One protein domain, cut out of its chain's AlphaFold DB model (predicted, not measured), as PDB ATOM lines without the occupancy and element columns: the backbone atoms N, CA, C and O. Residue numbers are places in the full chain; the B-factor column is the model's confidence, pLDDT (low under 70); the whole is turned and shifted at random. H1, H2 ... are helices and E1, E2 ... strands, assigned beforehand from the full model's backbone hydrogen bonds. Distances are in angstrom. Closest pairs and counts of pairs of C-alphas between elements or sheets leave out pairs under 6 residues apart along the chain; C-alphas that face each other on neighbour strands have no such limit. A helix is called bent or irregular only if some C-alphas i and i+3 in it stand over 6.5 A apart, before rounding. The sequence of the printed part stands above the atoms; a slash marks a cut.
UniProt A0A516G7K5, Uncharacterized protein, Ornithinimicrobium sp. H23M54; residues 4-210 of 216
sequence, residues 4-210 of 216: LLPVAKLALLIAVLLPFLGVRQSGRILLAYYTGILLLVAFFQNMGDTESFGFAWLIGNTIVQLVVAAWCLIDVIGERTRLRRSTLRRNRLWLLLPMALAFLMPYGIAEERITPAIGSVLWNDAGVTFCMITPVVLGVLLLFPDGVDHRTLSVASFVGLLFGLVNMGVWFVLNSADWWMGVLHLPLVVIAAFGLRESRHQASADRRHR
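This is residues 4 to 210 of the 216 residues of an uncharacterized protein of Ornithinimicrobium sp. H23M54 (UniProt A0A516G7K5). This is an elongated bundle of helices with H6 in the middle and H1, H2, H3, H7, H9 and H4 round it in a nearly closed ring. At one end of the bundle lie two small strand hairpins, E1 with E2 and E3 with E4, while H9 ends at the other. The printed part has 207 residues with nine named helices and four named strands, in the order H1 H2 E1 E2 H3 H4 E3 E4 H5 H6 H7 H8 H9; each two-stranded sheet is antiparallel, and the class is mostly helix. It is compact, with a radius of gyration of the C-alphas of 17.1 A and spans of 55 by 33 by 31 A.

Find C-alpha 47 at (33.848, -25.221, -37.671), where E1, residues 47 to 50, begins; E2 is residues 54 to 57. Before them come H1, residues 4 to 17, and H2, residues 26 to 44, 26.8 A long. After them H3, residues 59 to 78, runs 28.2 A. Then come H4, residues 90 to 104, E3, residues 108 to 110, E4, residues 113 to 115, H5, residues 125 to 128, and H6, residues 130 to 143, which starts at C-alpha 130 at (38.536, -38.229, -36.783). H7, residues 150 to 174, runs 34.4 A, H8 is residues 176 to 184, and H9, residues 186 to 210, runs 36.5 A to C-alpha 210 at (72.626, -46.901, -37.127). H4 and H8 are irregular: C-alphas 91 and 94 are 7.4 A apart, and C-alphas 177 and 180 are 8.4 A apart.

In the hairpin of E1 and E2, look for N 48 and O 56, 3.0 A apart; in that of E3 and E4, N 108 and O 115 are 2.8 A apart. H1, H2, H3, H4, H6, H7 and H9 form an up and down bundle, each running against the one before it. H6 is the hub: its closest C-alphas to H4 are Val 136 and Met 99, 4.8 A, at a shallow tilt of 16 degrees, opposite ways. H9 touches H6 with residues 187 to 198 alone, at a steep tilt of 45 degrees. H7 and H9 touch at Ser 157 and Ala 192, their closest C-alphas, 4.3 A. Every O i to N i+4 pair is within hydrogen-bond range in H1, H3, H7 and H9, against 14 of 15 in H2, 6 of 11 in H4, 8 of 10 in H6 and 2 of 5 in H8, which has 5 of 6 O i to N i+3 pairs within range; H5 is too short for an i+4 pair.

The C-alphas farthest apart are those of Glu 111 and Arg 210, 59.3 A. The printed part has no cut, and the link from H3 to H4, 11 residues, is long. Mean pLDDT of the printed part is 94.1, and no printed residue is under 70.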
ATOM      1  N   LEU A   4      26.369 -39.136 -48.412       86.62
ATOM      2  CA  LEU A   4      27.817 -38.958 -48.265       86.62
ATOM      3  C   LEU A   4      28.394 -39.821 -47.132       86.62
ATOM      4  O   LEU A   4      29.508 -40.322 -47.258       86.62
ATOM      5  N   LEU A   5      27.629 -40.040 -46.059       90.25
ATOM      6  CA  LEU A   5      28.054 -40.800 -44.880       90.25
ATOM      7  C   LEU A   5      28.315 -42.288 -45.184       90.25
ATOM      8  O   LEU A   5      29.438 -42.750 -44.948       90.25
ATOM      9  N   PRO A   6      27.371 -43.046 -45.781       90.56
ATOM     10  CA  PRO A   6      27.638 -44.431 -46.157       90.56
ATOM     11  C   PRO A   6      28.713 -44.541 -47.243       90.56
ATOM     12  O   PRO A   6      29.487 -45.497 -47.230       90.56
ATOM     13  N   VAL A   7      28.823 -43.564 -48.153       92.94
ATOM     14  CA  VAL A   7      29.898 -43.544 -49.160       92.94
ATOM     15  C   VAL A   7      31.266 -43.355 -48.509       92.94
ATOM     16  O   VAL A   7      32.204 -44.071 -48.857       92.94
ATOM     17  N   ALA A   8      31.391 -42.461 -47.527       93.25
ATOM     18  CA  ALA A   8      32.631 -42.273 -46.781       93.25
ATOM     19  C   ALA A   8      33.029 -43.542 -46.008       93.25
ATOM     20  O   ALA A   8      34.193 -43.950 -46.056       93.25
ATOM     21  N   LYS A   9      32.063 -44.222 -45.370       93.81
ATOM     22  CA  LYS A   9      32.292 -45.530 -44.731       93.81
ATOM     23  C   LYS A   9      32.723 -46.596 -45.729       93.81
ATOM     24  O   LYS A   9      33.655 -47.348 -45.454       93.81
ATOM     25  N   LEU A  10      32.073 -46.667 -46.888       95.12
ATOM     26  CA  LEU A  10      32.435 -47.619 -47.932       95.12
ATOM     27  C   LEU A  10      33.853 -47.353 -48.452       95.12
ATOM     28  O   LEU A  10      34.628 -48.292 -48.608       95.12
ATOM     29  N   ALA A  11      34.222 -46.087 -48.654       95.88
ATOM     30  CA  ALA A  11      35.572 -45.702 -49.052       95.88
ATOM     31  C   ALA A  11      36.617 -46.106 -47.997       95.88
ATOM     32  O   ALA A  11      37.638 -46.699 -48.354       95.88
ATOM     33  N   LEU A  12      36.335 -45.872 -46.705       96.25
ATOM     34  CA  LEU A  12      37.174 -46.342 -45.595       96.25
ATOM     35  C   LEU A  12      37.328 -47.867 -45.626       96.25
ATOM     36  O   LEU A  12      38.443 -48.378 -45.544       96.25
ATOM     37  N   LEU A  13      36.220 -48.595 -45.779       96.56
ATOM     38  CA  LEU A  13      36.213 -50.055 -45.818       96.56
ATOM     39  C   LEU A  13      37.048 -50.589 -46.985       96.56
ATOM     40  O   LEU A  13      37.879 -51.471 -46.788       96.56
ATOM     41  N   ILE A  14      36.877 -50.030 -48.186       96.75
ATOM     42  CA  ILE A  14      37.676 -50.403 -49.355       96.75
ATOM     43  C   ILE A  14      39.158 -50.165 -49.059       96.75
ATOM     44  O   ILE A  14      39.949 -51.098 -49.198       96.75
ATOM     45  N   ALA A  15      39.535 -48.973 -48.582       95.75
ATOM     46  CA  ALA A  15      40.924 -48.638 -48.262       95.75
ATOM     47  C   ALA A  15      41.546 -49.614 -47.243       95.75
ATOM     48  O   ALA A  15      42.700 -50.021 -47.397       95.75
ATOM     49  N   VAL A  16      40.766 -50.038 -46.244       95.38
ATOM     50  CA  VAL A  16      41.161 -51.009 -45.213       95.38
ATOM     51  C   VAL A  16      41.306 -52.426 -45.762       95.38
ATOM     52  O   VAL A  16      42.166 -53.157 -45.279       95.38
ATOM     53  N   LEU A  17      40.508 -52.835 -46.753       95.56
ATOM     54  CA  LEU A  17      40.535 -54.194 -47.306       95.56
ATOM     55  C   LEU A  17      41.690 -54.430 -48.294       95.56
ATOM     56  O   LEU A  17      42.197 -55.553 -48.377       95.56
ATOM     57  N   LEU A  18      42.161 -53.400 -49.008       94.62
ATOM     58  CA  LEU A  18      43.224 -53.541 -50.022       94.62
ATOM     59  C   LEU A  18      44.517 -54.221 -49.510       94.62
ATOM     60  O   LEU A  18      45.053 -55.070 -50.234       94.62
ATOM     61  N   PRO A  19      45.038 -53.922 -48.299       92.88
ATOM     62  CA  PRO A  19      46.198 -54.621 -47.738       92.88
ATOM     63  C   PRO A  19      45.974 -56.125 -47.553       92.88
ATOM     64  O   PRO A  19      46.871 -56.924 -47.833       92.88
ATOM     65  N   PHE A  20      44.772 -56.535 -47.136       92.81
ATOM     66  CA  PHE A  20      44.428 -57.946 -46.928       92.81
ATOM     67  C   PHE A  20      44.298 -58.711 -48.247       92.81
ATOM     68  O   PHE A  20      44.658 -59.889 -48.315       92.81
ATOM     69  N   LEU A  21      43.859 -58.029 -49.307       92.69
ATOM     70  CA  LEU A  21      43.812 -58.567 -50.668       92.69
ATOM     71  C   LEU A  21      45.202 -58.660 -51.324       92.69
ATOM     72  O   LEU A  21      45.345 -59.287 -52.370       92.69
ATOM     73  N   GLY A  22      46.244 -58.095 -50.705       88.38
ATOM     74  CA  GLY A  22      47.617 -58.162 -51.209       88.38
ATOM     75  C   GLY A  22      47.925 -57.165 -52.326       88.38
ATOM     76  O   GLY A  22      48.877 -57.368 -53.079       88.38
ATOM     77  N   VAL A  23      47.158 -56.077 -52.433       90.75
ATOM     78  CA  VAL A  23      47.422 -55.019 -53.415       90.75
ATOM     79  C   VAL A  23      48.768 -54.355 -53.111       90.75
ATOM     80  O   VAL A  23      49.002 -53.862 -52.005       90.75
ATOM     81  N   ARG A  24      49.660 -54.314 -54.111       86.69
ATOM     82  CA  ARG A  24      51.060 -53.863 -53.967       86.69
ATOM     83  C   ARG A  24      51.200 -52.454 -53.382       86.69
ATOM     84  O   ARG A  24      52.126 -52.209 -52.619       86.69
ATOM     85  N   GLN A  25      50.301 -51.539 -53.745       90.06
ATOM     86  CA  GLN A  25      50.313 -50.135 -53.307       90.06
ATOM     87  C   GLN A  25      49.303 -49.842 -52.185       90.06
ATOM     88  O   GLN A  25      48.987 -48.685 -51.920       90.06
ATOM     89  N   SER A  26      48.795 -50.874 -51.509       93.56
ATOM     90  CA  SER A  26      47.743 -50.733 -50.494       93.56
ATOM     91  C   SER A  26      48.096 -49.772 -49.353       93.56
ATOM     92  O   SER A  26      47.247 -48.984 -48.954       93.56
ATOM     93  N   GLY A  27      49.348 -49.763 -48.879       93.31
ATOM     94  CA  GLY A  27      49.813 -48.807 -47.861       93.31
ATOM     95  C   GLY A  27      49.724 -47.350 -48.308       93.31
ATOM     96  O   GLY A  27      49.196 -46.509 -47.586       93.31
ATOM     97  N   ARG A  28      50.163 -47.073 -49.540       94.62
ATOM     98  CA  ARG A  28      50.087 -45.737 -50.139       94.62
ATOM     99  C   ARG A  28      48.637 -45.305 -50.349       94.62
ATOM    100  O   ARG A  28      48.310 -44.167 -50.042       94.62
ATOM    101  N   ILE A  29      47.770 -46.204 -50.822       96.50
ATOM    102  CA  ILE A  29      46.341 -45.914 -51.024       96.50
ATOM    103  C   ILE A  29      45.651 -45.622 -49.686       96.50
ATOM    104  O   ILE A  29      44.940 -44.627 -49.583       96.50
ATOM    105  N   LEU A  30      45.896 -46.438 -48.653       97.50
ATOM    106  CA  LEU A  30      45.334 -46.235 -47.316       97.50
ATOM    107  C   LEU A  30      45.750 -44.882 -46.728       97.50
ATOM    108  O   LEU A  30      44.899 -44.137 -46.250       97.50
ATOM    109  N   LEU A  31      47.043 -44.548 -46.776       97.75
ATOM    110  CA  LEU A  31      47.538 -43.276 -46.246       97.75
ATOM    111  C   LEU A  31      47.109 -42.077 -47.094       97.75
ATOM    112  O   LEU A  31      46.856 -41.013 -46.536       97.75
ATOM    113  N   ALA A  32      46.986 -42.223 -48.416       97.44
ATOM    114  CA  ALA A  32      46.467 -41.166 -49.283       97.44
ATOM    115  C   ALA A  32      44.987 -40.891 -48.996       97.44
ATOM    116  O   ALA A  32      44.603 -39.733 -48.838       97.44
ATOM    117  N   TYR A  33      44.183 -41.948 -48.845       97.50
ATOM    118  CA  TYR A  33      42.805 -41.843 -48.374       97.50
ATOM    119  C   TYR A  33      42.750 -41.146 -47.009       97.50
ATOM    120  O   TYR A  33      42.027 -40.164 -46.853       97.50
ATOM    121  N   TYR A  34      43.559 -41.603 -46.046       97.88
ATOM    122  CA  TYR A  34      43.580 -41.043 -44.697       97.88
ATOM    123  C   TYR A  34      43.997 -39.566 -44.696       97.88
ATOM    124  O   TYR A  34      43.370 -38.745 -44.039       97.88
ATOM    125  N   THR A  35      44.994 -39.195 -45.495       97.81
ATOM    126  CA  THR A  35      45.405 -37.797 -45.676       97.81
ATOM    127  C   THR A  35      44.261 -36.959 -46.243       97.81
ATOM    128  O   THR A  35      43.940 -35.912 -45.690       97.81
ATOM    129  N   GLY A  36      43.620 -37.425 -47.319       97.19
ATOM    130  CA  GLY A  36      42.524 -36.706 -47.967       97.19
ATOM    131  C   GLY A  36      41.334 -36.490 -47.032       97.19
ATOM    132  O   GLY A  36      40.844 -35.369 -46.921       97.19
ATOM    133  N   ILE A  37      40.909 -37.532 -46.308       95.94
ATOM    134  CA  ILE A  37      39.796 -37.402 -45.363       95.94
ATOM    135  C   ILE A  37      40.175 -36.513 -44.174       95.94
ATOM    136  O   ILE A  37      39.372 -35.672 -43.788       95.94
ATOM    137  N   LEU A  38      41.404 -36.601 -43.650       96.06
ATOM    138  CA  LEU A  38      41.860 -35.720 -42.574       96.06
ATOM    139  C   LEU A  38      41.869 -34.248 -42.974       96.06
ATOM    140  O   LEU A  38      41.541 -33.414 -42.140       96.06
ATOM    141  N   LEU A  39      42.214 -33.914 -44.220       96.75
ATOM    142  CA  LEU A  39      42.129 -32.531 -44.691       96.75
ATOM    143  C   LEU A  39      40.687 -32.022 -44.631       96.75
ATOM    144  O   LEU A  39      40.459 -30.925 -44.140       96.75
ATOM    145  N   LEU A  40      39.711 -32.826 -45.056       94.62
ATOM    146  CA  LEU A  40      38.298 -32.446 -44.968       94.62
ATOM    147  C   LEU A  40      37.850 -32.309 -43.508       94.62
ATOM    148  O   LEU A  40      37.300 -31.282 -43.119       94.62
ATOM    149  N   VAL A  41      38.133 -33.316 -42.684       94.00
ATOM    150  CA  VAL A  41      37.729 -33.353 -41.275       94.00
ATOM    151  C   VAL A  41      38.366 -32.217 -40.467       94.00
ATOM    152  O   VAL A  41      37.683 -31.585 -39.663       94.00
ATOM    153  N   ALA A  42      39.633 -31.887 -40.729       94.81
ATOM    154  CA  ALA A  42      40.347 -30.821 -40.032       94.81
ATOM    155  C   ALA A  42      39.637 -29.472 -40.142       94.81
ATOM    156  O   ALA A  42      39.589 -28.739 -39.153       94.81
ATOM    157  N   PHE A  43      39.051 -29.166 -41.297       94.12
ATOM    158  CA  PHE A  43      38.266 -27.952 -41.481       94.12
ATOM    159  C   PHE A  43      36.811 -28.175 -41.062       94.12
ATOM    160  O   PHE A  43      36.365 -27.590 -40.079       94.12
ATOM    161  N   PHE A  44      36.086 -29.053 -41.755       93.19
ATOM    162  CA  PHE A  44      34.629 -29.132 -41.650       93.19
ATOM    163  C   PHE A  44      34.123 -29.682 -40.312       93.19
ATOM    164  O   PHE A  44      33.062 -29.269 -39.868       93.19
ATOM    165  N   GLN A  45      34.865 -30.571 -39.639       92.44
ATOM    166  CA  GLN A  45      34.441 -31.109 -38.336       92.44
ATOM    167  C   GLN A  45      34.704 -30.128 -37.178       92.44
ATOM    168  O   GLN A  45      34.226 -30.341 -36.068       92.44
ATOM    169  N   ASN A  46      35.505 -29.082 -37.405       93.56
ATOM    170  CA  ASN A  46      35.966 -28.170 -36.357       93.56
ATOM    171  C   ASN A  46      35.374 -26.762 -36.474       93.56
ATOM    172  O   ASN A  46      35.700 -25.921 -35.638       93.56
ATOM    173  N   MET A  47      34.536 -26.498 -37.478       93.81
ATOM    174  CA  MET A  47      33.848 -25.221 -37.671       93.81
ATOM    175  C   MET A  47      32.332 -25.417 -37.692       93.81
ATOM    176  O   MET A  47      31.849 -26.430 -38.192       93.81
ATOM    177  N   GLY A  48      31.583 -24.447 -37.178       90.88
ATOM    178  CA  GLY A  48      30.124 -24.470 -37.223       90.88
ATOM    179  C   GLY A  48      29.504 -23.211 -36.639       90.88
ATOM    180  O   GLY A  48      30.139 -22.499 -35.863       90.88
ATOM    181  N   ASP A  49      28.258 -22.945 -37.014       91.12
ATOM    182  CA  ASP A  49      27.489 -21.832 -36.470       91.12
ATOM    183  C   ASP A  49      26.759 -22.262 -35.197       91.12
ATOM    184  O   ASP A  49      26.133 -23.320 -35.130       91.12
ATOM    185  N   THR A  50      26.856 -21.426 -34.173       88.00
ATOM    186  CA  THR A  50      26.204 -21.603 -32.877       88.00
ATOM    187  C   THR A  50      25.130 -20.540 -32.701       88.00
ATOM    188  O   THR A  50      25.321 -19.387 -33.088       88.00
ATOM    189  N   GLU A  51      24.010 -20.903 -32.078       85.19
ATOM    190  CA  GLU A  51      22.894 -19.972 -31.858       85.19
ATOM    191  C   GLU A  51      23.292 -18.780 -30.972       85.19
ATOM    192  O   GLU A  51      22.802 -17.671 -31.165       85.19
ATOM    193  N   SER A  52      24.207 -18.994 -30.018       87.00
ATOM    194  CA  SER A  52      24.598 -17.994 -29.021       87.00
ATOM    195  C   SER A  52      25.830 -17.165 -29.392       87.00
ATOM    196  O   SER A  52      25.938 -16.025 -28.943       87.00
ATOM    197  N   PHE A  53      26.772 -17.709 -30.171       82.88
ATOM    198  CA  PHE A  53      28.052 -17.046 -30.473       82.88
ATOM    199  C   PHE A  53      28.312 -16.862 -31.975       82.88
ATOM    200  O   PHE A  53      29.347 -16.310 -32.346       82.88
ATOM    201  N   GLY A  54      27.390 -17.288 -32.846       91.19
ATOM    202  CA  GLY A  54      27.600 -17.291 -34.292       91.19
ATOM    203  C   GLY A  54      28.678 -18.298 -34.690       91.19
ATOM    204  O   GLY A  54      28.750 -19.390 -34.121       91.19
ATOM    205  N   PHE A  55      29.521 -17.940 -35.655       93.00
ATOM    206  CA  PHE A  55      30.570 -18.818 -36.169       93.00
ATOM    207  C   PHE A  55      31.618 -19.167 -35.099       93.00
ATOM    208  O   PHE A  55      32.321 -18.296 -34.582       93.00
ATOM    209  N   ALA A  56      31.772 -20.458 -34.816       93.62
ATOM    210  CA  ALA A  56      32.773 -21.011 -33.917       93.62
ATOM    211  C   ALA A  56      33.753 -21.908 -34.684       93.62
ATOM    212  O   ALA A  56      33.357 -22.717 -35.524       93.62
ATOM    213  N   TRP A  57      35.045 -21.801 -34.360       94.69
ATOM    214  CA  TRP A  57      36.093 -22.633 -34.954       94.69
ATOM    215  C   TRP A  57      37.098 -23.117 -33.907       94.69
ATOM    216  O   TRP A  57      37.809 -22.338 -33.271       94.69
ATOM    217  N   LEU A  58      37.207 -24.436 -33.769       94.00
ATOM    218  CA  LEU A  58      38.198 -25.125 -32.947       94.00
ATOM    219  C   LEU A  58      39.564 -25.197 -33.655       94.00
ATOM    220  O   LEU A  58      40.021 -26.265 -34.065       94.00
ATOM    221  N   ILE A  59      40.242 -24.051 -33.767       94.94
ATOM    222  CA  ILE A  59      41.529 -23.911 -34.478       94.94
ATOM    223  C   ILE A  59      42.588 -24.898 -33.960       94.94
ATOM    224  O   ILE A  59      43.331 -25.481 -34.750       94.94
ATOM    225  N   GLY A  60      42.645 -25.133 -32.644       94.44
ATOM    226  CA  GLY A  60      43.595 -26.075 -32.043       94.44
ATOM    227  C   GLY A  60      43.445 -27.497 -32.594       94.44
ATOM    228  O   GLY A  60      44.436 -28.124 -32.968       94.44
ATOM    229  N   ASN A  61      42.205 -27.975 -32.734       95.06
ATOM    230  CA  ASN A  61      41.935 -29.284 -33.320       95.06
ATOM    231  C   ASN A  61      42.338 -29.322 -34.793       95.06
ATOM    232  O   ASN A  61      42.990 -30.274 -35.221       95.06
ATOM    233  N   THR A  62      41.990 -28.277 -35.552       96.75
ATOM    234  CA  THR A  62      42.344 -28.161 -36.970       96.75
ATOM    235  C   THR A  62      43.853 -28.246 -37.171       96.75
ATOM    236  O   THR A  62      44.313 -29.076 -37.950       96.75
ATOM    237  N   ILE A  63      44.642 -27.462 -36.429       97.31
ATOM    238  CA  ILE A  63      46.110 -27.473 -36.533       97.31
ATOM    239  C   ILE A  63      46.660 -28.871 -36.249       97.31
ATOM    240  O   ILE A  63      47.450 -29.400 -37.031       97.31
ATOM    241  N   VAL A  64      46.233 -29.498 -35.152       96.69
ATOM    242  CA  VAL A  64      46.758 -30.808 -34.750       96.69
ATOM    243  C   VAL A  64      46.380 -31.901 -35.762       96.69
ATOM    244  O   VAL A  64      47.214 -32.747 -36.086       96.69
ATOM    245  N   GLN A  65      45.168 -31.870 -36.326       97.12
ATOM    246  CA  GLN A  65      44.765 -32.800 -37.388       97.12
ATOM    247  C   GLN A  65      45.544 -32.562 -38.692       97.12
ATOM    248  O   GLN A  65      45.974 -33.528 -39.329       97.12
ATOM    249  N   LEU A  66      45.813 -31.304 -39.057       97.62
ATOM    250  CA  LEU A  66      46.652 -30.957 -40.210       97.62
ATOM    251  C   LEU A  66      48.098 -31.437 -40.045       97.62
ATOM    252  O   LEU A  66      48.702 -31.876 -41.020       97.62
ATOM    253  N   VAL A  67      48.645 -31.428 -38.826       97.56
ATOM    254  CA  VAL A  67      49.967 -32.014 -38.548       97.56
ATOM    255  C   VAL A  67      49.970 -33.514 -38.852       97.56
ATOM    256  O   VAL A  67      50.899 -34.003 -39.500       97.56
ATOM    257  N   VAL A  68      48.932 -34.253 -38.444       98.06
ATOM    258  CA  VAL A  68      48.804 -35.682 -38.783       98.06
ATOM    259  C   VAL A  68      48.701 -35.868 -40.296       98.06
ATOM    260  O   VAL A  68      49.411 -36.708 -40.853       98.06
ATOM    261  N   ALA A  69      47.868 -35.068 -40.968       97.88
ATOM    262  CA  ALA A  69      47.707 -35.119 -42.419       97.88
ATOM    263  C   ALA A  69      49.029 -34.838 -43.151       97.88
ATOM    264  O   ALA A  69      49.380 -35.563 -44.077       97.88
ATOM    265  N   ALA A  70      49.808 -33.850 -42.702       98.00
ATOM    266  CA  ALA A  70      51.106 -33.516 -43.280       98.00
ATOM    267  C   ALA A  70      52.107 -34.674 -43.155       98.00
ATOM    268  O   ALA A  70      52.769 -35.025 -44.131       98.00
ATOM    269  N   TRP A  71      52.187 -35.320 -41.987       97.62
ATOM    270  CA  TRP A  71      53.044 -36.497 -41.811       97.62
ATOM    271  C   TRP A  71      52.604 -37.676 -42.680       97.62
ATOM    272  O   TRP A  71      53.454 -38.328 -43.287       97.62
ATOM    273  N   CYS A  72      51.295 -37.911 -42.806       97.25
ATOM    274  CA  CYS A  72      50.768 -38.932 -43.712       97.25
ATOM    275  C   CYS A  72      51.088 -38.603 -45.177       97.25
ATOM    276  O   CYS A  72      51.491 -39.491 -45.924       97.25
ATOM    277  N   LEU A  73      50.996 -37.335 -45.584       97.88
ATOM    278  CA  LEU A  73      51.338 -36.894 -46.935       97.88
ATOM    279  C   LEU A  73      52.827 -37.095 -47.243       97.88
ATOM    280  O   LEU A  73      53.177 -37.589 -48.313       97.88
ATOM    281  N   ILE A  74      53.707 -36.756 -46.297       97.62
ATOM    282  CA  ILE A  74      55.153 -36.989 -46.416       97.62
ATOM    283  C   ILE A  74      55.447 -38.483 -46.599       97.62
ATOM    284  O   ILE A  74      56.299 -38.847 -47.411       97.62
ATOM    285  N   ASP A  75      54.746 -39.349 -45.868       96.81
ATOM    286  CA  ASP A  75      54.862 -40.802 -46.006       96.81
ATOM    287  C   ASP A  75      54.371 -41.287 -47.380       96.81
ATOM    288  O   ASP A  75      55.081 -42.019 -48.068       96.81
ATOM    289  N   VAL A  76      53.212 -40.798 -47.835       96.88
ATOM    290  CA  VAL A  76      52.641 -41.107 -49.157       96.88
ATOM    291  C   VAL A  76      53.598 -40.732 -50.288       96.88
ATOM    292  O   VAL A  76      53.790 -41.531 -51.205       96.88
ATOM    293  N   ILE A  77      54.196 -39.538 -50.234       96.69
ATOM    294  CA  ILE A  77      55.142 -39.048 -51.249       96.69
ATOM    295  C   ILE A  77      56.464 -39.821 -51.179       96.69
ATOM    296  O   ILE A  77      57.036 -40.160 -52.210       96.69
ATOM    297  N   GLY A  78      56.947 -40.114 -49.969       94.38
ATOM    298  CA  GLY A  78      58.201 -40.835 -49.747       94.38
ATOM    299  C   GLY A  78      58.104 -42.358 -49.880       94.38
ATOM    300  O   GLY A  78      59.128 -43.026 -49.761       94.38
ATOM    301  N   GLU A  79      56.901 -42.905 -50.073       92.69
ATOM    302  CA  GLU A  79      56.597 -44.342 -50.097       92.69
ATOM    303  C   GLU A  79      57.211 -45.134 -48.929       92.69
ATOM    304  O   GLU A  79      57.699 -46.261 -49.112       92.69
ATOM    305  N   ARG A  80      57.211 -44.538 -47.730       91.69
ATOM    306  CA  ARG A  80      57.902 -45.108 -46.563       91.69
ATOM    307  C   ARG A  80      57.125 -46.283 -45.981       91.69
ATOM    308  O   ARG A  80      57.727 -47.289 -45.613       91.69
ATOM    309  N   THR A  81      55.796 -46.194 -45.985       93.69
ATOM    310  CA  THR A  81      54.899 -47.256 -45.533       93.69
ATOM    311  C   THR A  81      54.511 -48.212 -46.668       93.69
ATOM    312  O   THR A  81      53.897 -47.838 -47.669       93.69
ATOM    313  N   ARG A  82      54.816 -49.502 -46.492       92.62
ATOM    314  CA  ARG A  82      54.546 -50.600 -47.431       92.62
ATOM    315  C   ARG A  82      53.883 -51.775 -46.720       92.62
ATOM    316  O   ARG A  82      54.546 -52.614 -46.114       92.62
ATOM    317  N   LEU A  83      52.567 -51.881 -46.865       93.38
ATOM    318  CA  LEU A  83      51.787 -52.979 -46.297       93.38
ATOM    319  C   LEU A  83      51.839 -54.183 -47.243       93.38
ATOM    320  O   LEU A  83      51.351 -54.126 -48.372       93.38
ATOM    321  N   ARG A  84      52.464 -55.276 -46.800       90.81
ATOM    322  CA  ARG A  84      52.540 -56.530 -47.558       90.81
ATOM    323  C   ARG A  84      51.740 -57.598 -46.836       90.81
ATOM    324  O   ARG A  84      51.889 -57.774 -45.635       90.81
ATOM    325  N   ARG A  85      50.970 -58.403 -47.570       88.81
ATOM    326  CA  ARG A  85      50.196 -59.506 -46.973       88.81
ATOM    327  C   ARG A  85      51.065 -60.477 -46.157       88.81
ATOM    328  O   ARG A  85      50.604 -61.016 -45.158       88.81
ATOM    329  N   SER A  86      52.327 -60.662 -46.553       87.00
ATOM    330  CA  SER A  86      53.302 -61.508 -45.855       87.00
ATOM    331  C   SER A  86      53.752 -60.964 -44.494       87.00
ATOM    332  O   SER A  86      54.227 -61.744 -43.680       87.00
ATOM    333  N   THR A  87      53.613 -59.658 -44.235       88.62
ATOM    334  CA  THR A  87      53.990 -59.022 -42.959       88.62
ATOM    335  C   THR A  87      52.808 -58.892 -41.993       88.62
ATOM    336  O   THR A  87      52.910 -58.215 -40.971       88.62
ATOM    337  N   LEU A  88      51.675 -59.541 -42.299       93.25
ATOM    338  CA  LEU A  88      50.509 -59.572 -41.421       93.25
ATOM    339  C   LEU A  88      50.834 -60.305 -40.115       93.25
ATOM    340  O   LEU A  88      51.070 -61.517 -40.100       93.25
ATOM    341  N   ARG A  89      50.752 -59.593 -38.992       93.50
ATOM    342  CA  ARG A  89      50.953 -60.175 -37.665       93.50
ATOM    343  C   ARG A  89      49.657 -60.749 -37.107       93.50
ATOM    344  O   ARG A  89      48.812 -60.037 -36.570       93.50
ATOM    345  N   ARG A  90      49.527 -62.077 -37.170       92.69
ATOM    346  CA  ARG A  90      48.337 -62.802 -36.682       92.69
ATOM    347  C   ARG A  90      48.073 -62.621 -35.184       92.69
ATOM    348  O   ARG A  90      46.921 -62.597 -34.772       92.69
ATOM    349  N   ASN A  91      49.116 -62.419 -34.375       94.75
ATOM    350  CA  ASN A  91      48.967 -62.147 -32.940       94.75
ATOM    351  C   ASN A  91      48.318 -60.784 -32.628       94.75
ATOM    352  O   ASN A  91      48.029 -60.505 -31.470       94.75
ATOM    353  N   ARG A  92      48.084 -59.938 -33.641       95.50
ATOM    354  CA  ARG A  92      47.422 -58.634 -33.524       95.50
ATOM    355  C   ARG A  92      46.005 -58.620 -34.093       95.50
ATOM    356  O   ARG A  92      45.379 -57.569 -34.089       95.50
ATOM    357  N   LEU A  93      45.463 -59.765 -34.525       95.88
ATOM    358  CA  LEU A  93      44.089 -59.848 -35.050       95.88
ATOM    359  C   LEU A  93      43.024 -59.422 -34.031       95.88
ATOM    360  O   LEU A  93      41.934 -59.028 -34.430       95.88
ATOM    361  N   TRP A  94      43.350 -59.418 -32.737       96.69
ATOM    362  CA  TRP A  94      42.491 -58.844 -31.700       96.69
ATOM    363  C   TRP A  94      42.156 -57.362 -31.946       96.69
ATOM    364  O   TRP A  94      41.104 -56.917 -31.505       96.69
ATOM    365  N   LEU A  95      42.988 -56.615 -32.693       97.25
ATOM    366  CA  LEU A  95      42.728 -55.223 -33.087       97.25
ATOM    367  C   LEU A  95      41.492 -55.079 -33.985       97.25
ATOM    368  O   LEU A  95      40.891 -54.009 -34.015       97.25
ATOM    369  N   LEU A  96      41.073 -56.143 -34.680       96.94
ATOM    370  CA  LEU A  96      39.888 -56.105 -35.539       96.94
ATOM    371  C   LEU A  96      38.612 -55.791 -34.749       96.94
ATOM    372  O   LEU A  96      37.719 -55.146 -35.287       96.94
ATOM    373  N   LEU A  97      38.535 -56.198 -33.478       97.25
ATOM    374  CA  LEU A  97      37.373 -55.937 -32.631       97.25
ATOM    375  C   LEU A  97      37.195 -54.437 -32.309       97.25
ATOM    376  O   LEU A  97      36.138 -53.897 -32.637       97.25
ATOM    377  N   PRO A  98      38.184 -53.719 -31.734       97.62
ATOM    378  CA  PRO A  98      38.066 -52.277 -31.538       97.62
ATOM    379  C   PRO A  98      37.951 -51.515 -32.867       97.62
ATOM    380  O   PRO A  98      37.202 -50.544 -32.934       97.62
ATOM    381  N   MET A  99      38.606 -51.970 -33.946       97.94
ATOM    382  CA  MET A  99      38.412 -51.381 -35.279       97.94
ATOM    383  C   MET A  99      36.954 -51.489 -35.742       97.94
ATOM    384  O   MET A  99      36.391 -50.505 -36.215       97.94
ATOM    385  N   ALA A 100      36.335 -52.663 -35.594       97.19
ATOM    386  CA  ALA A 100      34.939 -52.868 -35.954       97.19
ATOM    387  C   ALA A 100      34.013 -51.986 -35.111       97.19
ATOM    388  O   ALA A 100      33.113 -51.359 -35.661       97.19
ATOM    389  N   LEU A 101      34.262 -51.868 -33.803       96.94
ATOM    390  CA  LEU A 101      33.471 -50.996 -32.934       96.94
ATOM    391  C   LEU A 101      33.533 -49.527 -33.385       96.94
ATOM    392  O   LEU A 101      32.489 -48.887 -33.494       96.94
ATOM    393  N   ALA A 102      34.725 -49.018 -33.709       96.88
ATOM    394  CA  ALA A 102      34.894 -47.655 -34.216       96.88
ATOM    395  C   ALA A 102      34.249 -47.450 -35.596       96.88
ATOM    396  O   ALA A 102      33.594 -46.441 -35.833       96.88
ATOM    397  N   PHE A 103      34.395 -48.419 -36.503       97.00
ATOM    398  CA  PHE A 103      33.820 -48.355 -37.848       97.00
ATOM    399  C   PHE A 103      32.284 -48.367 -37.833       97.00
ATOM    400  O   PHE A 103      31.628 -47.623 -38.573       97.00
ATOM    401  N   LEU A 104      31.700 -49.230 -37.000       95.94
ATOM    402  CA  LEU A 104      30.253 -49.363 -36.886       95.94
ATOM    403  C   LEU A 104      29.660 -48.174 -36.123       95.94
ATOM    404  O   LEU A 104      28.627 -47.656 -36.546       95.94
ATOM    405  N   MET A 105      30.331 -47.714 -35.059       95.50
ATOM    406  CA  MET A 105      29.876 -46.649 -34.157       95.50
ATOM    407  C   MET A 105      28.394 -46.834 -33.768       95.50
ATOM    408  O   MET A 105      27.550 -46.016 -34.128       95.50
ATOM    409  N   PRO A 106      28.030 -47.951 -33.116       95.00
ATOM    410  CA  PRO A 106      26.632 -48.269 -32.854       95.00
ATOM    411  C   PRO A 106      26.051 -47.316 -31.807       95.00
ATOM    412  O   PRO A 106      26.310 -47.489 -30.621       95.00
ATOM    413  N   TYR A 107      25.260 -46.326 -32.220       93.94
ATOM    414  CA  TYR A 107      24.518 -45.455 -31.307       93.94
ATOM    415  C   TYR A 107      23.106 -45.145 -31.814       93.94
ATOM    416  O   TYR A 107      22.795 -45.281 -32.995       93.94
ATOM    417  N   GLY A 108      22.239 -44.709 -30.916       91.69
ATOM    418  CA  GLY A 108      20.936 -44.133 -31.205       91.69
ATOM    419  C   GLY A 108      20.702 -42.925 -30.312       91.69
ATOM    420  O   GLY A 108      21.415 -42.725 -29.329       91.69
ATOM    421  N   ILE A 109      19.708 -42.120 -30.670       90.12
ATOM    422  CA  ILE A 109      19.251 -41.007 -29.843       90.12
ATOM    423  C   ILE A 109      17.912 -41.433 -29.252       90.12
ATOM    424  O   ILE A 109      16.958 -41.671 -29.991       90.12
ATOM    425  N   ALA A 110      17.866 -41.580 -27.933       87.94
ATOM    426  CA  ALA A 110      16.657 -41.895 -27.183       87.94
ATOM    427  C   ALA A 110      16.545 -40.891 -26.039       87.94
ATOM    428  O   ALA A 110      17.520 -40.695 -25.318       87.94
ATOM    429  N   GLU A 111      15.388 -40.237 -25.900       85.62
ATOM    430  CA  GLU A 111      15.163 -39.214 -24.862       85.62
ATOM    431  C   GLU A 111      16.256 -38.124 -24.849       85.62
ATOM    432  O   GLU A 111      16.761 -37.753 -23.794       85.62
ATOM    433  N   GLU A 112      16.667 -37.665 -26.041       84.31
ATOM    434  CA  GLU A 112      17.751 -36.680 -26.249       84.31
ATOM    435  C   GLU A 112      19.141 -37.123 -25.759       84.31
ATOM    436  O   GLU A 112      20.070 -36.322 -25.706       84.31
ATOM    437  N   ARG A 113      19.317 -38.412 -25.448       87.62
ATOM    438  CA  ARG A 113      20.581 -38.992 -24.981       87.62
ATOM    439  C   ARG A 113      21.139 -39.994 -25.965       87.62
ATOM    440  O   ARG A 113      20.405 -40.684 -26.684       87.62
ATOM    441  N   ILE A 114      22.458 -40.127 -25.946       90.12
ATOM    442  CA  ILE A 114      23.157 -41.086 -26.787       90.12
ATOM    443  C   ILE A 114      23.170 -42.454 -26.102       90.12
ATOM    444  O   ILE A 114      23.771 -42.653 -25.048       90.12
ATOM    445  N   THR A 115      22.507 -43.420 -26.732       91.38
ATOM    446  CA  THR A 115      22.325 -44.784 -26.220       91.38
ATOM    447  C   THR A 115      22.876 -45.821 -27.199       91.38
ATOM    448  O   THR A 115      23.001 -45.542 -28.393       91.38
ATOM    449  N   PRO A 116      23.247 -47.028 -26.742       92.31
ATOM    450  CA  PRO A 116      23.679 -48.094 -27.637       92.31
ATOM    451  C   PRO A 116      22.534 -48.543 -28.553       92.31
ATOM    452  O   PRO A 116      21.510 -49.035 -28.087       92.31
ATOM    453  N   ALA A 117      22.724 -48.425 -29.870       92.12
ATOM    454  CA  ALA A 117      21.778 -48.926 -30.866       92.12
ATOM    455  C   ALA A 117      22.486 -49.301 -32.176       92.12
ATOM    456  O   ALA A 117      23.513 -48.732 -32.531       92.12
ATOM    457  N   ILE A 118      21.928 -50.257 -32.921       91.06
ATOM    458  CA  ILE A 118      22.522 -50.752 -34.182       91.06
ATOM    459  C   ILE A 118      21.874 -50.091 -35.414       91.06
ATOM    460  O   ILE A 118      22.475 -50.044 -36.485       91.06
ATOM    461  N   GLY A 119      20.669 -49.529 -35.277       86.62
ATOM    462  CA  GLY A 119      19.874 -49.039 -36.411       86.62
ATOM    463  C   GLY A 119      20.535 -47.939 -37.255       86.62
ATOM    464  O   GLY A 119      20.267 -47.845 -38.449       86.62
ATOM    465  N   SER A 120      21.435 -47.140 -36.673       85.75
ATOM    466  CA  SER A 120      22.111 -46.021 -37.352       85.75
ATOM    467  C   SER A 120      23.462 -46.391 -37.978       85.75
ATOM    468  O   SER A 120      24.098 -45.546 -38.607       85.75
ATOM    469  N   VAL A 121      23.925 -47.636 -37.826       91.25
ATOM    470  CA  VAL A 121      25.312 -48.036 -38.128       91.25
ATOM    471  C   VAL A 121      25.732 -47.739 -39.569       91.25
ATOM    472  O   VAL A 121      26.898 -47.448 -39.816       91.25
ATOM    473  N   LEU A 122      24.816 -47.780 -40.535       88.06
ATOM    474  CA  LEU A 122      25.134 -47.454 -41.930       88.06
ATOM    475  C   LEU A 122      25.160 -45.948 -42.215       88.06
ATOM    476  O   LEU A 122      25.875 -45.512 -43.113       88.06
ATOM    477  N   TRP A 123      24.395 -45.171 -41.455       88.50
ATOM    478  CA  TRP A 123      24.077 -43.774 -41.756       88.50
ATOM    479  C   TRP A 123      24.750 -42.777 -40.820       88.50
ATOM    480  O   TRP A 123      24.572 -41.582 -41.003       88.50
ATOM    481  N   ASN A 124      25.502 -43.243 -39.826       91.56
ATOM    482  CA  ASN A 124      26.197 -42.364 -38.897       91.56
ATOM    483  C   ASN A 124      27.531 -41.820 -39.438       91.56
ATOM    484  O   ASN A 124      28.082 -42.291 -40.438       91.56
ATOM    485  N   ASP A 125      28.089 -40.868 -38.695       90.38
ATOM    486  CA  ASP A 125      29.252 -40.072 -39.085       90.38
ATOM    487  C   ASP A 125      30.610 -40.759 -38.876       90.38
ATOM    488  O   ASP A 125      31.656 -40.120 -39.020       90.38
ATOM    489  N   ALA A 126      30.654 -42.061 -38.567       90.62
ATOM    490  CA  ALA A 126      31.922 -42.737 -38.275       90.62
ATOM    491  C   ALA A 126      32.933 -42.654 -39.432       90.62
ATOM    492  O   ALA A 126      34.136 -42.577 -39.205       90.62
ATOM    493  N   GLY A 127      32.451 -42.631 -40.682       89.62
ATOM    494  CA  GLY A 127      33.292 -42.520 -41.880       89.62
ATOM    495  C   GLY A 127      33.878 -41.126 -42.129       89.62
ATOM    496  O   GLY A 127      34.715 -40.980 -43.014       89.62
ATOM    497  N   VAL A 128      33.443 -40.113 -41.373       92.31
ATOM    498  CA  VAL A 128      33.863 -38.705 -41.504       92.31
ATOM    499  C   VAL A 128      34.295 -38.092 -40.168       92.31
ATOM    500  O   VAL A 128      34.526 -36.892 -40.088       92.31
ATOM    501  N   THR A 129      34.427 -38.898 -39.115       93.94
ATOM    502  CA  THR A 129      34.829 -38.428 -37.785       93.94
ATOM    503  C   THR A 129      36.249 -38.877 -37.476       93.94
ATOM    504  O   THR A 129      36.529 -40.078 -37.487       93.94
ATOM    505  N   PHE A 130      37.134 -37.936 -37.120       96.19
ATOM    506  CA  PHE A 130      38.536 -38.229 -36.783       96.19
ATOM    507  C   PHE A 130      38.653 -39.407 -35.805       96.19
ATOM    508  O   PHE A 130      39.320 -40.402 -36.086       96.19
ATOM    509  N   CYS A 131      37.921 -39.336 -34.688       96.44
ATOM    510  CA  CYS A 131      37.995 -40.325 -33.617       96.44
ATOM    511  C   CYS A 131      37.582 -41.746 -34.028       96.44
ATOM    512  O   CYS A 131      37.957 -42.692 -33.339       96.44
ATOM    513  N   MET A 132      36.844 -41.898 -35.132       97.00
ATOM    514  CA  MET A 132      36.355 -43.187 -35.632       97.00
ATOM    515  C   MET A 132      37.183 -43.696 -36.818       97.00
ATOM    516  O   MET A 132      37.477 -44.886 -36.903       97.00
ATOM    517  N   ILE A 133      37.654 -42.801 -37.689       97.56
ATOM    518  CA  ILE A 133      38.539 -43.146 -38.811       97.56
ATOM    519  C   ILE A 133      39.926 -43.556 -38.303       97.56
ATOM    520  O   ILE A 133      40.474 -44.583 -38.711       97.56
ATOM    521  N   THR A 134      40.512 -42.762 -37.406       97.88
ATOM    522  CA  THR A 134      41.879 -42.955 -36.908       97.88
ATOM    523  C   THR A 134      42.128 -44.330 -36.273       97.88
ATOM    524  O   THR A 134      43.122 -44.950 -36.657       97.88
ATOM    525  N   PRO A 135      41.290 -44.884 -35.368       98.06
ATOM    526  CA  PRO A 135      41.511 -46.233 -34.835       98.06
ATOM    527  C   PRO A 135      41.460 -47.311 -35.918       98.06
ATOM    528  O   PRO A 135      42.219 -48.275 -35.849       98.06
ATOM    529  N   VAL A 136      40.610 -47.154 -36.935       98.31
ATOM    530  CA  VAL A 136      40.519 -48.104 -38.049       98.31
ATOM    531  C   VAL A 136      41.812 -48.085 -38.868       98.31
ATOM    532  O   VAL A 136      42.411 -49.134 -39.100       98.31
ATOM    533  N   VAL A 137      42.296 -46.899 -39.243       98.25
ATOM    534  CA  VAL A 137      43.547 -46.754 -40.002       98.25
ATOM    535  C   VAL A 137      44.751 -47.226 -39.185       98.25
ATOM    536  O   VAL A 137      45.538 -48.039 -39.672       98.25
ATOM    537  N   LEU A 138      44.883 -46.782 -37.930       98.44
ATOM    538  CA  LEU A 138      45.965 -47.214 -37.039       98.44
ATOM    539  C   LEU A 138      45.934 -48.725 -36.809       98.44
ATOM    540  O   LEU A 138      46.988 -49.357 -36.809       98.44
ATOM    541  N   GLY A 139      44.749 -49.317 -36.661       98.12
ATOM    542  CA  GLY A 139      44.585 -50.758 -36.519       98.12
ATOM    543  C   GLY A 139      45.160 -51.523 -37.712       98.12
ATOM    544  O   GLY A 139      45.922 -52.469 -37.517       98.12
ATOM    545  N   VAL A 140      44.909 -51.060 -38.942       97.81
ATOM    546  CA  VAL A 140      45.537 -51.637 -40.144       97.81
ATOM    547  C   VAL A 140      47.055 -51.476 -40.111       97.81
ATOM    548  O   VAL A 140      47.767 -52.457 -40.309       97.81
ATOM    549  N   LEU A 141      47.575 -50.281 -39.814       97.62
ATOM    550  CA  LEU A 141      49.027 -50.070 -39.719       97.62
ATOM    551  C   LEU A 141      49.665 -51.014 -38.682       97.62
ATOM    552  O   LEU A 141      50.713 -51.610 -38.924       97.62
ATOM    553  N   LEU A 142      48.997 -51.226 -37.551       97.62
ATOM    554  CA  LEU A 142      49.473 -52.087 -36.472       97.62
ATOM    555  C   LEU A 142      49.386 -53.580 -36.786       97.62
ATOM    556  O   LEU A 142      50.178 -54.343 -36.224       97.62
ATOM    557  N   LEU A 143      48.480 -53.998 -37.673       97.44
ATOM    558  CA  LEU A 143      48.419 -55.360 -38.209       97.44
ATOM    559  C   LEU A 143      49.597 -55.671 -39.150       97.44
ATOM    560  O   LEU A 143      49.982 -56.835 -39.264       97.44
ATOM    561  N   PHE A 144      50.209 -54.650 -39.760       95.69
ATOM    562  CA  PHE A 144      51.326 -54.760 -40.710       95.69
ATOM    563  C   PHE A 144      52.564 -53.942 -40.283       95.69
ATOM    564  O   PHE A 144      53.131 -53.205 -41.093       95.69
ATOM    565  N   PRO A 145      53.034 -54.059 -39.034       92.50
ATOM    566  CA  PRO A 145      53.944 -53.085 -38.429       92.50
ATOM    567  C   PRO A 145      55.332 -53.019 -39.067       92.50
ATOM    568  O   PRO A 145      55.959 -51.969 -39.023       92.50
ATOM    569  N   ASP A 146      55.813 -54.119 -39.653       89.38
ATOM    570  CA  ASP A 146      57.187 -54.236 -40.163       89.38
ATOM    571  C   ASP A 146      57.448 -53.351 -41.388       89.38
ATOM    572  O   ASP A 146      58.593 -53.085 -41.739       89.38
ATOM    573  N   GLY A 147      56.380 -52.912 -42.057       88.12
ATOM    574  CA  GLY A 147      56.453 -52.047 -43.226       88.12
ATOM    575  C   GLY A 147      55.950 -50.634 -42.976       88.12
ATOM    576  O   GLY A 147      55.725 -49.936 -43.952       88.12
ATOM    577  N   VAL A 148      55.701 -50.220 -41.732       95.06
ATOM    578  CA  VAL A 148      55.123 -48.904 -41.418       95.06
ATOM    579  C   VAL A 148      56.208 -47.932 -40.974       95.06
ATOM    580  O   VAL A 148      57.078 -48.285 -40.182       95.06
ATOM    581  N   ASP A 149      56.144 -46.687 -41.449       96.00
ATOM    582  CA  ASP A 149      57.020 -45.628 -40.954       96.00
ATOM    583  C   ASP A 149      56.680 -45.280 -39.494       96.00
ATOM    584  O   ASP A 149      55.566 -44.863 -39.153       96.00
ATOM    585  N   HIS A 150      57.673 -45.433 -38.616       95.06
ATOM    586  CA  HIS A 150      57.504 -45.197 -37.185       95.06
ATOM    587  C   HIS A 150      57.097 -43.754 -36.850       95.06
ATOM    588  O   HIS A 150      56.445 -43.540 -35.830       95.06
ATOM    589  N   ARG A 151      57.456 -42.750 -37.665       96.56
ATOM    590  CA  ARG A 151      57.128 -41.339 -37.403       96.56
ATOM    591  C   ARG A 151      55.663 -41.080 -37.711       96.56
ATOM    592  O   ARG A 151      54.974 -40.526 -36.856       96.56
ATOM    593  N   THR A 152      55.176 -41.556 -38.859       96.75
ATOM    594  CA  THR A 152      53.750 -41.504 -39.219       96.75
ATOM    595  C   THR A 152      52.905 -42.190 -38.152       96.75
ATOM    596  O   THR A 152      51.971 -41.591 -37.615       96.75
ATOM    597  N   LEU A 153      53.288 -43.417 -37.773       97.75
ATOM    598  CA  LEU A 153      52.603 -44.169 -36.726       97.75
ATOM    599  C   LEU A 153      52.627 -43.420 -35.390       97.75
ATOM    600  O   LEU A 153      51.600 -43.341 -34.719       97.75
ATOM    601  N   SER A 154      53.770 -42.842 -35.010       97.88
ATOM    602  CA  SER A 154      53.916 -42.116 -33.748       97.88
ATOM    603  C   SER A 154      53.053 -40.862 -33.687       97.88
ATOM    604  O   SER A 154      52.388 -40.650 -32.677       97.88
ATOM    605  N   VAL A 155      53.065 -40.026 -34.729       97.94
ATOM    606  CA  VAL A 155      52.316 -38.759 -34.750       97.94
ATOM    607  C   VAL A 155      50.816 -39.031 -34.742       97.94
ATOM    608  O   VAL A 155      50.104 -38.490 -33.896       97.94
ATOM    609  N   ALA A 156      50.341 -39.924 -35.615       98.06
ATOM    610  CA  ALA A 156      48.928 -40.285 -35.672       98.06
ATOM    611  C   ALA A 156      48.449 -40.941 -34.364       98.06
ATOM    612  O   ALA A 156      47.366 -40.621 -33.880       98.06
ATOM    613  N   SER A 157      49.273 -41.798 -33.750       98.44
ATOM    614  CA  SER A 157      48.960 -42.414 -32.454       98.44
ATOM    615  C   SER A 157      48.972 -41.407 -31.307       98.44
ATOM    616  O   SER A 157      48.093 -41.438 -30.458       98.44
ATOM    617  N   PHE A 158      49.934 -40.487 -31.257       98.38
ATOM    618  CA  PHE A 158      49.986 -39.481 -30.196       98.38
ATOM    619  C   PHE A 158      48.761 -38.561 -30.231       98.38
ATOM    620  O   PHE A 158      48.091 -38.378 -29.217       98.38
ATOM    621  N   VAL A 159      48.435 -38.039 -31.415       98.12
ATOM    622  CA  VAL A 159      47.266 -37.177 -31.611       98.12
ATOM    623  C   VAL A 159      45.967 -37.945 -31.366       98.12
ATOM    624  O   VAL A 159      45.077 -37.442 -30.685       98.12
ATOM    625  N   GLY A 160      45.874 -39.181 -31.864       98.00
ATOM    626  CA  GLY A 160      44.737 -40.057 -31.602       98.00
ATOM    627  C   GLY A 160      44.512 -40.292 -30.109       98.00
ATOM    628  O   GLY A 160      43.393 -40.154 -29.624       98.00
ATOM    629  N   LEU A 161      45.581 -40.571 -29.360       98.38
ATOM    630  CA  LEU A 161      45.509 -40.764 -27.916       98.38
ATOM    631  C   LEU A 161      45.055 -39.487 -27.200       98.38
ATOM    632  O   LEU A 161      44.192 -39.564 -26.330       98.38
ATOM    633  N   LEU A 162      45.585 -38.321 -27.589       97.81
ATOM    634  CA  LEU A 162      45.179 -37.031 -27.029       97.81
ATOM    635  C   LEU A 162      43.675 -36.786 -27.218       97.81
ATOM    636  O   LEU A 162      42.971 -36.541 -26.241       97.81
ATOM    637  N   PHE A 163      43.169 -36.914 -28.450       97.12
ATOM    638  CA  PHE A 163      41.741 -36.748 -28.735       97.12
ATOM    639  C   PHE A 163      40.876 -37.775 -28.004       97.12
ATOM    640  O   PHE A 163      39.813 -37.420 -27.496       97.12
ATOM    641  N   GLY A 164      41.323 -39.029 -27.928       97.12
ATOM    642  CA  GLY A 164      40.609 -40.086 -27.220       97.12
ATOM    643  C   GLY A 164      40.482 -39.803 -25.726       97.12
ATOM    644  O   GLY A 164      39.385 -39.895 -25.185       97.12
ATOM    645  N   LEU A 165      41.570 -39.392 -25.069       97.50
ATOM    646  CA  LEU A 165      41.570 -39.075 -23.638       97.50
ATOM    647  C   LEU A 165      40.727 -37.837 -23.316       97.50
ATOM    648  O   LEU A 165      39.955 -37.867 -22.359       97.50
ATOM    649  N   VAL A 166      40.828 -36.776 -24.125       96.31
ATOM    650  CA  VAL A 166      40.001 -35.571 -23.949       96.31
ATOM    651  C   VAL A 166      38.519 -35.916 -24.102       96.31
ATOM    652  O   VAL A 166      37.725 -35.557 -23.238       96.31
ATOM    653  N   ASN A 167      38.143 -36.672 -25.141       95.81
ATOM    654  CA  ASN A 167      36.751 -37.091 -25.331       95.81
ATOM    655  C   ASN A 167      36.262 -38.010 -24.208       95.81
ATOM    656  O   ASN A 167      35.143 -37.841 -23.740       95.81
ATOM    657  N   MET A 168      37.085 -38.941 -23.721       95.19
ATOM    658  CA  MET A 168      36.720 -39.740 -22.548       95.19
ATOM    659  C   MET A 168      36.468 -38.860 -21.319       95.19
ATOM    660  O   MET A 168      35.485 -39.078 -20.619       95.19
ATOM    661  N   GLY A 169      37.304 -37.847 -21.076       96.12
ATOM    662  CA  GLY A 169      37.084 -36.881 -19.998       96.12
ATOM    663  C   GLY A 169      35.760 -36.129 -20.154       96.12
ATOM    664  O   GLY A 169      34.982 -36.047 -19.207       96.12
ATOM    665  N   VAL A 170      35.454 -35.651 -21.361       94.94
ATOM    666  CA  VAL A 170      34.179 -34.980 -21.649       94.94
ATOM    667  C   VAL A 170      32.998 -35.914 -21.381       94.94
ATOM    668  O   VAL A 170      32.136 -35.573 -20.581       94.94
ATOM    669  N   TRP A 171      32.966 -37.102 -21.984       95.69
ATOM    670  CA  TRP A 171      31.782 -37.970 -21.961       95.69
ATOM    671  C   TRP A 171      31.612 -38.794 -20.681       95.69
ATOM    672  O   TRP A 171      30.504 -39.229 -20.390       95.69
ATOM    673  N   PHE A 172      32.669 -39.025 -19.899       94.94
ATOM    674  CA  PHE A 172      32.546 -39.724 -18.613       94.94
ATOM    675  C   PHE A 172      32.500 -38.789 -17.405       94.94
ATOM    676  O   PHE A 172      31.953 -39.185 -16.378       94.94
ATOM    677  N   VAL A 173      33.061 -37.577 -17.499       94.88
ATOM    678  CA  VAL A 173      33.156 -36.653 -16.355       94.88
ATOM    679  C   VAL A 173      32.248 -35.441 -16.529       94.88
ATOM    680  O   VAL A 173      31.465 -35.147 -15.633       94.88
ATOM    681  N   LEU A 174      32.334 -34.738 -17.664       94.25
ATOM    682  CA  LEU A 174      31.611 -33.473 -17.862       94.25
ATOM    683  C   LEU A 174      30.164 -33.676 -18.331       94.25
ATOM    684  O   LEU A 174      29.280 -32.934 -17.922       94.25
ATOM    685  N   ASN A 175      29.926 -34.688 -19.165       92.69
ATOM    686  CA  ASN A 175      28.619 -35.058 -19.696       92.69
ATOM    687  C   ASN A 175      28.385 -36.575 -19.558       92.69
ATOM    688  O   ASN A 175      28.220 -37.297 -20.540       92.69
ATOM    689  N   SER A 176      28.392 -37.061 -18.312       91.50
ATOM    690  CA  SER A 176      28.241 -38.487 -17.966       91.50
ATOM    691  C   SER A 176      26.894 -39.096 -18.375       91.50
ATOM    692  O   SER A 176      26.759 -40.316 -18.466       91.50
ATOM    693  N   ALA A 177      25.905 -38.252 -18.662       90.31
ATOM    694  CA  ALA A 177      24.633 -38.632 -19.256       90.31
ATOM    695  C   ALA A 177      24.793 -39.390 -20.585       90.31
ATOM    696  O   ALA A 177      24.058 -40.345 -20.830       90.31
ATOM    697  N   ASP A 178      25.780 -39.001 -21.393       92.94
ATOM    698  CA  ASP A 178      26.089 -39.585 -22.700       92.94
ATOM    699  C   ASP A 178      27.315 -40.514 -22.625       92.94
ATOM    700  O   ASP A 178      28.127 -40.594 -23.550       92.94
ATOM    701  N   TRP A 179      27.461 -41.253 -21.517       93.62
ATOM    702  CA  TRP A 179      28.591 -42.158 -21.258       93.62
ATOM    703  C   TRP A 179      28.885 -43.132 -22.410       93.62
ATOM    704  O   TRP A 179      30.035 -43.533 -22.612       93.62
ATOM    705  N   TRP A 180      27.863 -43.510 -23.189       95.25
ATOM    706  CA  TRP A 180      28.027 -44.384 -24.345       95.25
ATOM    707  C   TRP A 180      28.949 -43.771 -25.408       95.25
ATOM    708  O   TRP A 180      29.779 -44.478 -25.980       95.25
ATOM    709  N   MET A 181      28.911 -42.447 -25.604       93.62
ATOM    710  CA  MET A 181      29.889 -41.762 -26.454       93.62
ATOM    711  C   MET A 181      31.310 -41.919 -25.930       93.62
ATOM    712  O   MET A 181      32.232 -42.106 -26.723       93.62
ATOM    713  N   GLY A 182      31.503 -41.914 -24.612       94.69
ATOM    714  CA  GLY A 182      32.795 -42.211 -23.998       94.69
ATOM    715  C   GLY A 182      33.284 -43.621 -24.341       94.69
ATOM    716  O   GLY A 182      34.445 -43.801 -24.712       94.69
ATOM    717  N   VAL A 183      32.391 -44.617 -24.308       95.81
ATOM    718  CA  VAL A 183      32.706 -46.007 -24.689       95.81
ATOM    719  C   VAL A 183      33.113 -46.111 -26.155       95.81
ATOM    720  O   VAL A 183      34.090 -46.791 -26.471       95.81
ATOM    721  N   LEU A 184      32.434 -45.391 -27.051       96.06
ATOM    722  CA  LEU A 184      32.771 -45.370 -28.479       96.06
ATOM    723  C   LEU A 184      34.157 -44.765 -28.774       96.06
ATOM    724  O   LEU A 184      34.706 -45.018 -29.845       96.06
ATOM    725  N   HIS A 185      34.766 -44.040 -27.829       97.12
ATOM    726  CA  HIS A 185      36.139 -43.526 -27.942       97.12
ATOM    727  C   HIS A 185      37.215 -44.482 -27.395       97.12
ATOM    728  O   HIS A 185      38.403 -44.284 -27.674       97.12
ATOM    729  N   LEU A 186      36.841 -45.552 -26.682       97.19
ATOM    730  CA  LEU A 186      37.794 -46.558 -26.192       97.19
ATOM    731  C   LEU A 186      38.648 -47.189 -27.305       97.19
ATOM    732  O   LEU A 186      39.856 -47.324 -27.092       97.19
ATOM    733  N   PRO A 187      38.108 -47.541 -28.494       98.25
ATOM    734  CA  PRO A 187      38.922 -48.031 -29.603       98.25
ATOM    735  C   PRO A 187      40.086 -47.113 -29.962       98.25
ATOM    736  O   PRO A 187      41.205 -47.591 -30.152       98.25
ATOM    737  N   LEU A 188      39.838 -45.801 -30.018       98.31
ATOM    738  CA  LEU A 188      40.869 -44.816 -30.314       98.31
ATOM    739  C   LEU A 188      41.953 -44.837 -29.242       98.31
ATOM    740  O   LEU A 188      43.121 -44.957 -29.589       98.31
ATOM    741  N   VAL A 189      41.583 -44.802 -27.961       98.31
ATOM    742  CA  VAL A 189      42.553 -44.812 -26.856       98.31
ATOM    743  C   VAL A 189      43.394 -46.090 -26.852       98.31
ATOM    744  O   VAL A 189      44.621 -46.013 -26.790       98.31
ATOM    745  N   VAL A 190      42.763 -47.261 -26.972       98.31
ATOM    746  CA  VAL A 190      43.454 -48.561 -26.937       98.31
ATOM    747  C   VAL A 190      44.413 -48.713 -28.118       98.31
ATOM    748  O   VAL A 190      45.589 -49.036 -27.927       98.31
ATOM    749  N   ILE A 191      43.934 -48.464 -29.341       98.50
ATOM    750  CA  ILE A 191      44.742 -48.635 -30.554       98.50
ATOM    751  C   ILE A 191      45.851 -47.581 -30.610       98.50
ATOM    752  O   ILE A 191      46.989 -47.919 -30.931       98.50
ATOM    753  N   ALA A 192      45.565 -46.330 -30.247       98.44
ATOM    754  CA  ALA A 192      46.558 -45.261 -30.238       98.44
ATOM    755  C   ALA A 192      47.649 -45.482 -29.178       98.44
ATOM    756  O   ALA A 192      48.833 -45.317 -29.470       98.44
ATOM    757  N   ALA A 193      47.298 -45.931 -27.969       98.50
ATOM    758  CA  ALA A 193      48.290 -46.284 -26.953       98.50
ATOM    759  C   ALA A 193      49.198 -47.434 -27.425       98.50
ATOM    760  O   ALA A 193      50.424 -47.373 -27.276       98.50
ATOM    761  N   PHE A 194      48.613 -48.462 -28.047       98.12
ATOM    762  CA  PHE A 194      49.371 -49.570 -28.622       98.12
ATOM    763  C   PHE A 194      50.271 -49.111 -29.781       98.12
ATOM    764  O   PHE A 194      51.442 -49.490 -29.836       98.12
ATOM    765  N   GLY A 195      49.768 -48.238 -30.656       97.81
ATOM    766  CA  GLY A 195      50.516 -47.660 -31.771       97.81
ATOM    767  C   GLY A 195      51.695 -46.800 -31.333       97.81
ATOM    768  O   GLY A 195      52.788 -46.933 -31.878       97.81
ATOM    769  N   LEU A 196      51.520 -45.997 -30.283       97.56
ATOM    770  CA  LEU A 196      52.595 -45.186 -29.714       97.56
ATOM    771  C   LEU A 196      53.667 -46.044 -29.031       97.56
ATOM    772  O   LEU A 196      54.857 -45.730 -29.087       97.56
ATOM    773  N   ARG A 197      53.272 -47.146 -28.382       97.56
ATOM    774  CA  ARG A 197      54.229 -48.128 -27.859       97.56
ATOM    775  C   ARG A 197      55.024 -48.755 -29.003       97.56
ATOM    776  O   ARG A 197      56.249 -48.820 -28.920       97.56
ATOM    777  N   GLU A 198      54.345 -49.208 -30.051       96.62
ATOM    778  CA  GLU A 198      54.975 -49.850 -31.204       96.62
ATOM    779  C   GLU A 198      55.942 -48.907 -31.934       96.62
ATOM    780  O   GLU A 198      57.076 -49.297 -32.212       96.62
ATOM    781  N   SER A 199      55.552 -47.651 -32.177       96.06
ATOM    782  CA  SER A 199      56.413 -46.673 -32.852       96.06
ATOM    783  C   SER A 199      57.725 -46.429 -32.096       96.06
ATOM    784  O   SER A 199      58.790 -46.321 -32.707       96.06
ATOM    785  N   ARG A 200      57.682 -46.410 -30.757       94.62
ATOM    786  CA  ARG A 200      58.871 -46.282 -29.894       94.62
ATOM    787  C   ARG A 200      59.784 -47.504 -29.966       94.62
ATOM    788  O   ARG A 200      61.008 -47.343 -29.994       94.62
ATOM    789  N   HIS A 201      59.213 -48.711 -30.012       93.00
ATOM    790  CA  HIS A 201      59.986 -49.946 -30.210       93.00
ATOM    791  C   HIS A 201      60.719 -49.926 -31.552       93.00
ATOM    792  O   HIS A 201      61.922 -50.189 -31.591       93.00
ATOM    793  N   GLN A 202      60.031 -49.527 -32.626       91.62
ATOM    794  CA  GLN A 202      60.624 -49.412 -33.960       91.62
ATOM    795  C   GLN A 202      61.725 -48.343 -34.018       91.62
ATOM    796  O   GLN A 202      62.818 -48.611 -34.511       91.62
ATOM    797  N   ALA A 203      61.487 -47.161 -33.440       90.56
ATOM    798  CA  ALA A 203      62.478 -46.084 -33.402       90.56
ATOM    799  C   ALA A 203      63.756 -46.489 -32.644       90.56
ATOM    800  O   ALA A 203      64.865 -46.138 -33.043       90.56
ATOM    801  N   SER A 204      63.611 -47.257 -31.561       88.94
ATOM    802  CA  SER A 204      64.746 -47.769 -30.786       88.94
ATOM    803  C   SER A 204      65.548 -48.821 -31.558       88.94
ATOM    804  O   SER A 204      66.770 -48.877 -31.435       88.94
ATOM    805  N   ALA A 205      64.874 -49.655 -32.353       86.50
ATOM    806  CA  ALA A 205      65.525 -50.635 -33.218       86.50
ATOM    807  C   ALA A 205      66.305 -49.967 -34.367       86.50
ATOM    808  O   ALA A 205      67.450 -50.344 -34.599       86.50
ATOM    809  N   ASP A 206      65.737 -48.941 -35.013       84.62
ATOM    810  CA  ASP A 206      66.419 -48.174 -36.073       84.62
ATOM    811  C   ASP A 206      67.680 -47.473 -35.536       84.62
ATOM    812  O   ASP A 206      68.748 -47.559 -36.137       84.62
ATOM    813  N   ARG A 207      67.610 -46.861 -34.342       81.62
ATOM    814  CA  ARG A 207      68.786 -46.242 -33.697       81.62
ATOM    815  C   ARG A 207      69.909 -47.244 -33.425       81.62
ATOM    816  O   ARG A 207      71.055 -46.968 -33.757       81.62
ATOM    817  N   ARG A 208      69.584 -48.424 -32.880       79.81
ATOM    818  CA  ARG A 208      70.575 -49.488 -32.630       79.81
ATOM    819  C   ARG A 208      71.241 -49.998 -33.905       79.81
ATOM    820  O   ARG A 208      72.385 -50.427 -33.850       79.81
ATOM    821  N   HIS A 209      70.541 -49.966 -35.036       77.25
ATOM    822  CA  HIS A 209      71.118 -50.372 -36.313       77.25
ATOM    823  C   HIS A 209      72.059 -49.308 -36.903       77.25
ATOM    824  O   HIS A 209      73.023 -49.660 -37.578       77.25
ATOM    825  N   ARG A 210      71.806 -48.020 -36.631       76.06
ATOM    826  CA  ARG A 210      72.626 -46.901 -37.127       76.06
ATOM    827  C   ARG A 210      73.920 -46.667 -36.339       76.06
ATOM    828  O   ARG A 210      74.871 -46.189 -36.946       76.06
TER     829      ARG A 210